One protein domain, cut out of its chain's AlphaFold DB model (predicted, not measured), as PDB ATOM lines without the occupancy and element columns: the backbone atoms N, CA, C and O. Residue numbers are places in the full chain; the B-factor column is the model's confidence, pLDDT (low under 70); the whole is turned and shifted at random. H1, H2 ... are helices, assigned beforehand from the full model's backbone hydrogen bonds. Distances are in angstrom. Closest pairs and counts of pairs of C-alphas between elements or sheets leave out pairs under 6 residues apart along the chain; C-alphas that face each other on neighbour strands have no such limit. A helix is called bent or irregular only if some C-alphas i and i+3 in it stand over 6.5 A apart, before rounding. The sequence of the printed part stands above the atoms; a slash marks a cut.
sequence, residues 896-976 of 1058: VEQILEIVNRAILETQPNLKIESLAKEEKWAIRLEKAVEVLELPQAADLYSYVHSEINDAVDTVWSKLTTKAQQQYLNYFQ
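Overview. This is residues 896 to 976 of the 1058 residues of an uncharacterized protein of Tolypothrix bouteillei VB521301 (UniProt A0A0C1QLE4). A helical hairpin, H2 and the first arm of the long bent helix H3, H3a, makes the core, with helix H1 crossing one side of it and the second arm H3b and the last helix H4 on the other side. H3b folds back over the first part of H2, H4 crosses H3a near its beginning, and residues 909 to 914 stick out. The printed part has 81 residues, with four named helices in the order H1, H2, H3, H4 and no named strand, and its class is all helix. The whole is compact, with a radius of gyration of the C-alphas of 11.8 A, and spans 37 by 27 by 23 A.

Along the chain. The longest helix, H3, residues 938 to 962, was assigned as one helix by its hydrogen bonds but is bent: C-alphas 951 and 954 are 9.1 A apart. Its arm H3a, residues 938 to 951, begins with C-alpha 938 at (-76.127, -42.959, -97.964) and is 19.9 A long from first to last C-alpha. Its arm H3b, residues 954 to 962, is 14.7 A long and irregular, with C-alphas 954 and 957 7.5 A apart. H2, residues 921 to 935, measures 21.2 A. H1, residues 896 to 910, measures 20.9 A and begins with C-alpha 896 at (-85.825, -34.132, -98.512). H4, residues 965 to 974, measures 14.4 A and ends with C-alpha 974 at (-76.549, -48.240, -102.335).

Arrangement. H2 and H3a form a hairpin and touch at a shallow tilt of 11 degrees, opposite ways; their closest C-alphas, of Ala 932 and Ala 941, are 5.2 A apart. The arms H3a and H3b stand at a steep tilt of 41 degrees. H3b touches H2 at residues 922 to 926 of H2 alone, closest at the C-alphas of Ala 926 and Val 959, 5.1 A. H1 is about perpendicular to H2, at 85 degrees, and touches it, closest at the C-alphas of Val 903 and Ala 932, 5.7 A. With residues 896 to 900 alone H1 touches H3a, closest at the C-alphas of Val 896 and Leu 944, 5.4 A. H4 touches residues 938 to 942 of H3a, about perpendicular at 78 degrees, with the C-alphas of Ala 942 and Tyr 971 closest at 6.7 A. H2 and H4 only just touch, with 3 pairs of C-alphas within 8 A, closest at Glu 930 and Ala 967, 6.2 A. H1 is apart from H3b and H4. Each O i to N i+4 pair is within hydrogen-bond range in H1, H3a and H4, against 10 of 11 in H2 and 4 of 5 in H3b.

Size, cuts and confidence. The C-alphas farthest apart, of Asn 913 and Gln 976, are 37.1 A apart. The printed part has no cut. The links from H2 to H3 and from H3 to H4 are tight, and that from H1 to H2 is short. The mean pLDDT of the printed part is 77.2; residues 896 to 897, 939, 949 to 955, 969 and 972 to 976 are under 70.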
ATOM      1  N   VAL A 896     -86.739 -34.671 -97.519       63.38
ATOM      2  CA  VAL A 896     -85.825 -34.132 -98.512       63.38
ATOM      3  C   VAL A 896     -85.511 -32.638 -98.356       63.38
ATOM      4  O   VAL A 896     -84.379 -32.229 -98.587       63.38
ATOM      5  N   GLU A 897     -86.468 -31.797 -97.972       67.06
ATOM      6  CA  GLU A 897     -86.249 -30.359 -97.764       67.06
ATOM      7  C   GLU A 897     -85.382 -30.089 -96.515       67.06
ATOM      8  O   GLU A 897     -84.559 -29.173 -96.530       67.06
ATOM      9  N   GLN A 898     -85.480 -30.929 -95.476       71.62
ATOM     10  CA  GLN A 898     -84.566 -30.886 -94.321       71.62
ATOM     11  C   GLN A 898     -83.157 -31.338 -94.719       71.62
ATOM     12  O   GLN A 898     -82.162 -30.681 -94.403       71.62
ATOM     13  N   ILE A 899     -83.077 -32.429 -95.484       77.56
ATOM     14  CA  ILE A 899     -81.842 -32.906 -96.110       77.56
ATOM     15  C   ILE A 899     -81.211 -31.796 -96.975       77.56
ATOM     16  O   ILE A 899     -80.010 -31.542 -96.889       77.56
ATOM     17  N   LEU A 900     -82.013 -31.064 -97.750       82.06
ATOM     18  CA  LEU A 900     -81.575 -29.943 -98.582       82.06
ATOM     19  C   LEU A 900     -81.010 -28.783 -97.777       82.06
ATOM     20  O   LEU A 900     -80.043 -28.162 -98.215       82.06
ATOM     21  N   GLU A 901     -81.593 -28.465 -96.625       80.94
ATOM     22  CA  GLU A 901     -81.090 -27.403 -95.758       80.94
ATOM     23  C   GLU A 901     -79.712 -27.757 -95.181       80.94
ATOM     24  O   GLU A 901     -78.795 -26.934 -95.242       80.94
ATOM     25  N   ILE A 902     -79.528 -29.004 -94.729       81.81
ATOM     26  CA  ILE A 902     -78.233 -29.521 -94.252       81.81
ATOM     27  C   ILE A 902     -77.185 -29.449 -95.368       81.81
ATOM     28  O   ILE A 902     -76.080 -28.940 -95.166       81.81
ATOM     29  N   VAL A 903     -77.548 -29.897 -96.569       86.50
ATOM     30  CA  VAL A 903     -76.665 -29.892 -97.740       86.50
ATOM     31  C   VAL A 903     -76.310 -28.468 -98.167       86.50
ATOM     32  O   VAL A 903     -75.135 -28.159 -98.346       86.50
ATOM     33  N   ASN A 904     -77.291 -27.569 -98.290       87.44
ATOM     34  CA  ASN A 904     -77.058 -26.173 -98.669       87.44
ATOM     35  C   ASN A 904     -76.177 -25.452 -97.645       87.44
ATOM     36  O   ASN A 904     -75.289 -24.689 -98.030       87.44
ATOM     37  N   ARG A 905     -76.375 -25.719 -96.351       84.50
ATOM     38  CA  ARG A 905     -75.512 -25.194 -95.294       84.50
ATOM     39  C   ARG A 905     -74.078 -25.699 -95.448       84.50
ATOM     40  O   ARG A 905     -73.160 -24.887 -95.433       84.50
ATOM     41  N   ALA A 906     -73.887 -26.996 -95.682       85.88
ATOM     42  CA  ALA A 906     -72.560 -27.564 -95.891       85.88
ATOM     43  C   ALA A 906     -71.861 -27.024 -97.155       85.88
ATOM     44  O   ALA A 906     -70.641 -26.865 -97.157       85.88
ATOM     45  N   ILE A 907     -72.611 -26.711 -98.221       86.94
ATOM     46  CA  ILE A 907     -72.073 -26.036 -99.418       86.94
ATOM     47  C   ILE A 907     -71.624 -24.612 -99.075       86.94
ATOM     48  O   ILE A 907     -70.546 -24.194 -99.486       86.94
ATOM     49  N   LEU A 908     -72.431 -23.855 -98.328       81.00
ATOM     50  CA  LEU A 908     -72.104 -22.476 -97.952       81.00
ATOM     51  C   LEU A 908     -70.949 -22.404 -96.942       81.00
ATOM     52  O   LEU A 908     -70.195 -21.437 -96.950       81.00
ATOM     53  N   GLU A 909     -70.759 -23.428 -96.111       83.94
ATOM     54  CA  GLU A 909     -69.600 -23.529 -95.218       83.94
ATOM     55  C   GLU A 909     -68.292 -23.759 -95.995       83.94
ATOM     56  O   GLU A 909     -67.264 -23.174 -95.650       83.94
ATOM     57  N   THR A 910     -68.313 -24.539 -97.083       80.62
ATOM     58  CA  THR A 910     -67.132 -24.735 -97.944       80.62
ATOM     59  C   THR A 910     -66.958 -23.645 -99.004       80.62
ATOM     60  O   THR A 910     -65.833 -23.386 -99.435       80.62
ATOM     61  N   GLN A 911     -68.042 -22.989 -99.428       84.12
ATOM     62  CA  GLN A 911     -68.059 -21.946-100.459       84.12
ATOM     63  C   GLN A 911     -68.972 -20.765-100.059       84.12
ATOM     64  O   GLN A 911     -70.027 -20.556-100.659       84.12
ATOM     65  N   PRO A 912     -68.560 -19.922 -99.093       79.75
ATOM     66  CA  PRO A 912     -69.424 -18.894 -98.493       79.75
ATOM     67  C   PRO A 912     -69.866 -17.774 -99.442       79.75
ATOM     68  O   PRO A 912     -70.844 -17.081 -99.172       79.75
ATOM     69  N   ASN A 913     -69.177 -17.603-100.573       81.25
ATOM     70  CA  ASN A 913     -69.537 -16.624-101.602       81.25
ATOM     71  C   ASN A 913     -70.404 -17.216-102.731       81.25
ATOM     72  O   ASN A 913     -70.801 -16.478-103.637       81.25
ATOM     73  N   LEU A 914     -70.688 -18.524-102.714       81.25
ATOM     74  CA  LEU A 914     -71.494 -19.168-103.747       81.25
ATOM     75  C   LEU A 914     -72.976 -18.848-103.534       81.25
ATOM     76  O   LEU A 914     -73.601 -19.267-102.562       81.25
ATOM     77  N   LYS A 915     -73.581 -18.151-104.495       83.44
ATOM     78  CA  LYS A 915     -75.030 -17.944-104.536       83.44
ATOM     79  C   LYS A 915     -75.693 -19.128-105.240       83.44
ATOM     80  O   LYS A 915     -76.002 -19.039-106.425       83.44
ATOM     81  N   ILE A 916     -75.907 -20.223-104.507       77.81
ATOM     82  CA  ILE A 916     -76.497 -21.481-105.019       77.81
ATOM     83  C   ILE A 916     -77.791 -21.222-105.809       77.81
ATOM     84  O   ILE A 916     -77.994 -21.779-106.881       77.81
ATOM     85  N   GLU A 917     -78.639 -20.316-105.316       81.00
ATOM     86  CA  GLU A 917     -79.921 -19.954-105.938       81.00
ATOM     87  C   GLU A 917     -79.795 -19.166-107.258       81.00
ATOM     88  O   GLU A 917     -80.786 -18.980-107.952       81.00
ATOM     89  N   SER A 918     -78.590 -18.713-107.624       81.81
ATOM     90  CA  SER A 918     -78.319 -18.029-108.901       81.81
ATOM     91  C   SER A 918     -77.731 -18.935-109.987       81.81
ATOM     92  O   SER A 918     -77.498 -18.469-111.101       81.81
ATOM     93  N   LEU A 919     -77.472 -20.209-109.674       84.81
ATOM     94  CA  LEU A 919     -76.961 -21.192-110.630       84.81
ATOM     95  C   LEU A 919     -78.077 -21.728-111.535       84.81
ATOM     96  O   LEU A 919     -79.251 -21.735-111.157       84.81
ATOM     97  N   ALA A 920     -77.698 -22.233-112.713       84.00
ATOM     98  CA  ALA A 920     -78.616 -22.967-113.579       84.00
ATOM     99  C   ALA A 920     -79.179 -24.202-112.849       84.00
ATOM    100  O   ALA A 920     -78.508 -24.792-111.996       84.00
ATOM    101  N   LYS A 921     -80.414 -24.600-113.178       80.75
ATOM    102  CA  LYS A 921     -81.179 -25.617-112.433       80.75
ATOM    103  C   LYS A 921     -80.415 -26.944-112.310       80.75
ATOM    104  O   LYS A 921     -80.390 -27.544-111.240       80.75
ATOM    105  N   GLU A 922     -79.741 -27.366-113.374       83.69
ATOM    106  CA  GLU A 922     -78.974 -28.613-113.441       83.69
ATOM    107  C   GLU A 922     -77.679 -28.529-112.621       83.69
ATOM    108  O   GLU A 922     -77.284 -29.486-111.963       83.69
ATOM    109  N   GLU A 923     -77.012 -27.374-112.627       84.31
ATOM    110  CA  GLU A 923     -75.781 -27.150-111.850       84.31
ATOM    111  C   GLU A 923     -76.071 -27.067-110.356       84.31
ATOM    112  O   GLU A 923     -75.348 -27.640-109.542       84.31
ATOM    113  N   LYS A 924     -77.178 -26.414-110.005       87.50
ATOM    114  CA  LYS A 924     -77.695 -26.338-108.642       87.50
ATOM    115  C   LYS A 924     -77.950 -27.733-108.068       87.50
ATOM    116  O   LYS A 924     -77.522 -28.016-106.950       87.50
ATOM    117  N   TRP A 925     -78.609 -28.610-108.826       89.00
ATOM    118  CA  TRP A 925     -78.890 -29.975-108.377       89.00
ATOM    119  C   TRP A 925     -77.659 -30.881-108.372       89.00
ATOM    120  O   TRP A 925     -77.493 -31.641-107.421       89.00
ATOM    121  N   ALA A 926     -76.756 -30.746-109.346       87.50
ATOM    122  CA  ALA A 926     -75.504 -31.503-109.361       87.50
ATOM    123  C   ALA A 926     -74.650 -31.206-108.120       87.50
ATOM    124  O   ALA A 926     -74.228 -32.127-107.431       87.50
ATOM    125  N   ILE A 927     -74.471 -29.928-107.769       89.62
ATOM    126  CA  ILE A 927     -73.686 -29.532-106.588       89.62
ATOM    127  C   ILE A 927     -74.341 -30.021-105.286       89.62
ATOM    128  O   ILE A 927     -73.643 -30.441-104.364       89.62
ATOM    129  N   ARG A 928     -75.679 -30.002-105.205       91.19
ATOM    130  CA  ARG A 928     -76.424 -30.513-104.043       91.19
ATOM    131  C   ARG A 928     -76.268 -32.019-103.871       91.19
ATOM    132  O   ARG A 928     -75.957 -32.458-102.772       91.19
ATOM    133  N   LEU A 929     -76.442 -32.798-104.935       88.25
ATOM    134  CA  LEU A 929     -76.298 -34.255-104.881       88.25
ATOM    135  C   LEU A 929     -74.852 -34.679-104.609       88.25
ATOM    136  O   LEU A 929     -74.621 -35.573-103.800       88.25
ATOM    137  N   GLU A 930     -73.879 -33.987-105.200       88.31
ATOM    138  CA  GLU A 930     -72.458 -34.218-104.928       88.31
ATOM    139  C   GLU A 930     -72.140 -33.990-103.444       88.31
ATOM    140  O   GLU A 930     -71.525 -34.834-102.792       88.31
ATOM    141  N   LYS A 931     -72.619 -32.872-102.878       90.62
ATOM    142  CA  LYS A 931     -72.386 -32.561-101.466       90.62
ATOM    143  C   LYS A 931     -73.163 -33.492-100.533       90.62
ATOM    144  O   LYS A 931     -72.650 -33.831 -99.472       90.62
ATOM    145  N   ALA A 932     -74.354 -33.946-100.918       86.00
ATOM    146  CA  ALA A 932     -75.181 -34.839-100.110       86.00
ATOM    147  C   ALA A 932     -74.497 -36.173 -99.797       86.00
ATOM    148  O   ALA A 932     -74.520 -36.603 -98.648       86.00
ATOM    149  N   VAL A 933     -73.823 -36.790-100.770       84.75
ATOM    150  CA  VAL A 933     -73.068 -38.040-100.548       84.75
ATOM    151  C   VAL A 933     -71.856 -37.832 -99.633       84.75
ATOM    152  O   VAL A 933     -71.394 -38.767 -98.980       84.75
ATOM    153  N   GLU A 934     -71.324 -36.611 -99.578       84.75
ATOM    154  CA  GLU A 934     -70.191 -36.267 -98.719       84.75
ATOM    155  C   GLU A 934     -70.610 -36.047 -97.257       84.75
ATOM    156  O   GLU A 934     -69.845 -36.378 -96.353       84.75
ATOM    157  N   VAL A 935     -71.796 -35.470 -97.024       82.81
ATOM    158  CA  VAL A 935     -72.192 -34.948 -95.700       82.81
ATOM    159  C   VAL A 935     -73.342 -35.690 -95.027       82.81
ATOM    160  O   VAL A 935     -73.598 -35.439 -93.851       82.81
ATOM    161  N   LEU A 936     -74.027 -36.589 -95.735       81.25
ATOM    162  CA  LEU A 936     -75.148 -37.371 -95.210       81.25
ATOM    163  C   LEU A 936     -74.850 -38.869 -95.221       81.25
ATOM    164  O   LEU A 936     -73.968 -39.351 -95.932       81.25
ATOM    165  N   GLU A 937     -75.644 -39.628 -94.464       76.94
ATOM    166  CA  GLU A 937     -75.677 -41.080 -94.624       76.94
ATOM    167  C   GLU A 937     -76.265 -41.451 -95.997       76.94
ATOM    168  O   GLU A 937     -77.199 -40.811 -96.488       76.94
ATOM    169  N   LEU A 938     -75.738 -42.516 -96.615       73.62
ATOM    170  CA  LEU A 938     -76.127 -42.959 -97.964       73.62
ATOM    171  C   LEU A 938     -77.648 -43.104 -98.191       73.62
ATOM    172  O   LEU A 938     -78.089 -42.694 -99.264       73.62
ATOM    173  N   PRO A 939     -78.463 -43.599 -97.232       68.31
ATOM    174  CA  PRO A 939     -79.922 -43.602 -97.360       68.31
ATOM    175  C   PRO A 939     -80.533 -42.213 -97.577       68.31
ATOM    176  O   PRO A 939     -81.298 -42.018 -98.511       68.31
ATOM    177  N   GLN A 940     -80.122 -41.220 -96.787       70.56
ATOM    178  CA  GLN A 940     -80.645 -39.852 -96.873       70.56
ATOM    179  C   GLN A 940     -80.182 -39.155 -98.156       70.56
ATOM    180  O   GLN A 940     -80.943 -38.452 -98.821       70.56
ATOM    181  N   ALA A 941     -78.926 -39.384 -98.550       74.62
ATOM    182  CA  ALA A 941     -78.427 -38.905 -99.832       74.62
ATOM    183  C   ALA A 941     -79.226 -39.515-101.003       74.62
ATOM    184  O   ALA A 941     -79.445 -38.836-102.011       74.62
ATOM    185  N   ALA A 942     -79.643 -40.782-100.890       70.69
ATOM    186  CA  ALA A 942     -80.426 -41.509-101.890       70.69
ATOM    187  C   ALA A 942     -81.893 -41.049-101.957       70.69
ATOM    188  O   ALA A 942     -82.461 -40.983-103.052       70.69
ATOM    189  N   ASP A 943     -82.479 -40.658-100.826       72.25
ATOM    190  CA  ASP A 943     -83.804 -40.033-100.777       72.25
ATOM    191  C   ASP A 943     -83.798 -38.681-101.509       72.25
ATOM    192  O   ASP A 943     -84.675 -38.410-102.335       72.25
ATOM    193  N   LEU A 944     -82.749 -37.873-101.311       76.75
ATOM    194  CA  LEU A 944     -82.556 -36.630-102.064       76.75
ATOM    195  C   LEU A 944     -82.378 -36.886-103.565       76.75
ATOM    196  O   LEU A 944     -82.965 -36.176-104.379       76.75
ATOM    197  N   TYR A 945     -81.605 -37.905-103.946       76.94
ATOM    198  CA  TYR A 945     -81.444 -38.294-105.349       76.94
ATOM    199  C   TYR A 945     -82.782 -38.669-106.003       76.94
ATOM    200  O   TYR A 945     -83.104 -38.194-107.093       76.94
ATOM    201  N   SER A 946     -83.596 -39.463-105.305       70.25
ATOM    202  CA  SER A 946     -84.921 -39.888-105.772       70.25
ATOM    203  C   SER A 946     -85.886 -38.708-105.933       70.25
ATOM    204  O   SER A 946     -86.673 -38.666-106.879       70.25
ATOM    205  N   TYR A 947     -85.792 -37.707-105.056       75.69
ATOM    206  CA  TYR A 947     -86.564 -36.472-105.171       75.69
ATOM    207  C   TYR A 947     -86.144 -35.622-106.370       75.69
ATOM    208  O   TYR A 947     -87.001 -35.211-107.152       75.69
ATOM    209  N   VAL A 948     -84.837 -35.414-106.567       73.19
ATOM    210  CA  VAL A 948     -84.321 -34.709-107.751       73.19
ATOM    211  C   VAL A 948     -84.801 -35.399-109.025       73.19
ATOM    212  O   VAL A 948     -85.276 -34.727-109.938       73.19
ATOM    213  N   HIS A 949     -84.785 -36.734-109.064       61.66
ATOM    214  CA  HIS A 949     -85.318 -37.490-110.194       61.66
ATOM    215  C   HIS A 949     -86.786 -37.144-110.503       61.66
ATOM    216  O   HIS A 949     -87.143 -36.917-111.658       61.66
ATOM    217  N   SER A 950     -87.619 -37.015-109.467       63.69
ATOM    218  CA  SER A 950     -89.032 -36.646-109.614       63.69
ATOM    219  C   SER A 950     -89.247 -35.176-110.021       63.69
ATOM    220  O   SER A 950     -90.208 -34.874-110.725       63.69
ATOM    221  N   GLU A 951     -88.358 -34.260-109.619       64.00
ATOM    222  CA  GLU A 951     -88.512 -32.812-109.837       64.00
ATOM    223  C   GLU A 951     -87.987 -32.325-111.197       64.00
ATOM    224  O   GLU A 951     -88.518 -31.369-111.773       64.00
ATOM    225  N   ILE A 952     -86.913 -32.933-111.709       69.88
ATOM    226  CA  ILE A 952     -86.268 -32.475-112.948       69.88
ATOM    227  C   ILE A 952     -86.277 -33.501-114.074       69.88
ATOM    228  O   ILE A 952     -85.659 -33.206-115.084       69.88
ATOM    229  N   ASN A 953     -86.966 -34.637-113.904       62.09
ATOM    230  CA  ASN A 953     -87.220 -35.750-114.838       62.09
ATOM    231  C   ASN A 953     -86.400 -35.754-116.157       62.09
ATOM    232  O   ASN A 953     -85.477 -36.550-116.299       62.09
ATOM    233  N   ASP A 954     -86.649 -34.818-117.081       65.62
ATOM    234  CA  ASP A 954     -85.981 -34.703-118.394       65.62
ATOM    235  C   ASP A 954     -84.489 -34.285-118.353       65.62
ATOM    236  O   ASP A 954     -83.755 -34.464-119.323       65.62
ATOM    237  N   ALA A 955     -84.020 -33.704-117.247       69.50
ATOM    238  CA  ALA A 955     -82.660 -33.193-117.059       69.50
ATOM    239  C   ALA A 955     -81.824 -34.029-116.072       69.50
ATOM    240  O   ALA A 955     -80.658 -33.703-115.823       69.50
ATOM    241  N   VAL A 956     -82.385 -35.110-115.515       71.12
ATOM    242  CA  VAL A 956     -81.712 -35.939-114.499       71.12
ATOM    243  C   VAL A 956     -80.438 -36.567-115.049       71.12
ATOM    244  O   VAL A 956     -79.419 -36.545-114.368       71.12
ATOM    245  N   ASP A 957     -80.446 -37.018-116.304       70.88
ATOM    246  CA  ASP A 957     -79.259 -37.579-116.963       70.88
ATOM    247  C   ASP A 957     -78.137 -36.540-117.098       70.88
ATOM    248  O   ASP A 957     -76.954 -36.842-116.917       70.88
ATOM    249  N   THR A 958     -78.508 -35.281-117.348       77.50
ATOM    250  CA  THR A 958     -77.554 -34.166-117.412       77.50
ATOM    251  C   THR A 958     -76.960 -33.894-116.033       77.50
ATOM    252  O   THR A 958     -75.749 -33.715-115.916       77.50
ATOM    253  N   VAL A 959     -77.778 -33.911-114.981       79.25
ATOM    254  CA  VAL A 959     -77.312 -33.765-113.594       79.25
ATOM    255  C   VAL A 959     -76.419 -34.933-113.180       79.25
ATOM    256  O   VAL A 959     -75.332 -34.698-112.658       79.25
ATOM    257  N   TRP A 960     -76.817 -36.168-113.485       77.56
ATOM    258  CA  TRP A 960     -76.043 -37.377-113.216       77.56
ATOM    259  C   TRP A 960     -74.672 -37.324-113.888       77.56
ATOM    260  O   TRP A 960     -73.664 -37.591-113.238       77.56
ATOM    261  N   SER A 961     -74.604 -36.891-115.153       78.31
ATOM    262  CA  SER A 961     -73.345 -36.763-115.903       78.31
ATOM    263  C   SER A 961     -72.357 -35.749-115.308       78.31
ATOM    264  O   SER A 961     -71.156 -35.847-115.559       78.31
ATOM    265  N   LYS A 962     -72.854 -34.787-114.518       80.88
ATOM    266  CA  LYS A 962     -72.051 -33.755-113.845       80.88
ATOM    267  C   LYS A 962     -71.525 -34.193-112.472       80.88
ATOM    268  O   LYS A 962     -70.671 -33.496-111.928       80.88
ATOM    269  N   LEU A 963     -72.009 -35.311-111.924       81.62
ATOM    270  CA  LEU A 963     -71.503 -35.880-110.672       81.62
ATOM    271  C   LEU A 963     -70.134 -36.532-110.880       81.62
ATOM    272  O   LEU A 963     -69.831 -37.052-111.957       81.62
ATOM    273  N   THR A 964     -69.301 -36.559-109.841       84.31
ATOM    274  CA  THR A 964     -68.030 -37.284-109.926       84.31
ATOM    275  C   THR A 964     -68.264 -38.793-109.979       84.31
ATOM    276  O   THR A 964     -69.210 -39.325-109.396       84.31
ATOM    277  N   THR A 965     -67.346 -39.528-110.616       76.06
ATOM    278  CA  THR A 965     -67.403 -40.999-110.702       76.06
ATOM    279  C   THR A 965     -67.500 -41.662-109.322       76.06
ATOM    280  O   THR A 965     -68.095 -42.725-109.177       76.06
ATOM    281  N   LYS A 966     -66.953 -41.019-108.280       76.62
ATOM    282  CA  LYS A 966     -67.035 -41.494-106.896       76.62
ATOM    283  C   LYS A 966     -68.454 -41.365-106.329       76.62
ATOM    284  O   LYS A 966     -68.954 -42.341-105.773       76.62
ATOM    285  N   ALA A 967     -69.098 -40.209-106.500       75.62
ATOM    286  CA  ALA A 967     -70.474 -39.988-106.058       75.62
ATOM    287  C   ALA A 967     -71.459 -40.895-106.818       75.62
ATOM    288  O   ALA A 967     -72.307 -41.541-106.203       75.62
ATOM    289  N   GLN A 968     -71.273 -41.040-108.136       72.81
ATOM    290  CA  GLN A 968     -72.040 -41.979-108.963       72.81
ATOM    291  C   GLN A 968     -71.918 -43.422-108.443       72.81
ATOM    292  O   GLN A 968     -72.928 -44.097-108.256       72.81
ATOM    293  N   GLN A 969     -70.699 -43.890-108.141       68.12
ATOM    294  CA  GLN A 969     -70.476 -45.250-107.637       68.12
ATOM    295  C   GLN A 969     -71.103 -45.480-106.255       68.12
ATOM    296  O   GLN A 969     -71.591 -46.571-105.971       68.12
ATOM    297  N   GLN A 970     -71.108 -44.467-105.387       73.81
ATOM    298  CA  GLN A 970     -71.717 -44.553-104.059       73.81
ATOM    299  C   GLN A 970     -73.241 -44.695-104.131       73.81
ATOM    300  O   GLN A 970     -73.799 -45.554-103.446       73.81
ATOM    301  N   TYR A 971     -73.895 -43.931-105.008       71.75
ATOM    302  CA  TYR A 971     -75.319 -44.105-105.287       71.75
ATOM    303  C   TYR A 971     -75.616 -45.476-105.904       71.75
ATOM    304  O   TYR A 971     -76.503 -46.181-105.427       71.75
ATOM    305  N   LEU A 972     -74.831 -45.904-106.898       64.81
ATOM    306  CA  LEU A 972     -74.999 -47.214-107.535       64.81
ATOM    307  C   LEU A 972     -74.864 -48.372-106.537       64.81
ATOM    308  O   LEU A 972     -75.693 -49.276-106.544       64.81
ATOM    309  N   ASN A 973     -73.873 -48.332-105.644       63.88
ATOM    310  CA  ASN A 973     -73.670 -49.370-104.628       63.88
ATOM    311  C   ASN A 973     -74.810 -49.425-103.600       63.88
ATOM    312  O   ASN A 973     -75.121 -50.500-103.096       63.88
ATOM    313  N   TYR A 974     -75.421 -48.282-103.267       66.06
ATOM    314  CA  TYR A 974     -76.549 -48.240-102.335       66.06
ATOM    315  C   TYR A 974     -77.815 -48.869-102.933       66.06
ATOM    316  O   TYR A 974     -78.536 -49.585-102.242       66.06
ATOM    317  N   PHE A 975     -78.060 -48.641-104.223       58.62
ATOM    318  CA  PHE A 975     -79.223 -49.184-104.925       58.62
ATOM    319  C   PHE A 975     -79.030 -50.620-105.447       58.62
ATOM    320  O   PHE A 975     -79.964 -51.186-106.019       58.62
ATOM    321  N   GLN A 976     -77.862 -51.238-105.237       47.81
ATOM    322  CA  GLN A 976     -77.661 -52.661-105.521       47.81
ATOM    323  C   GLN A 976     -78.365 -53.548-104.474       47.81
ATOM    324  O   GLN A 976     -78.285 -53.272-103.273       47.81
TER     325      GLN A 976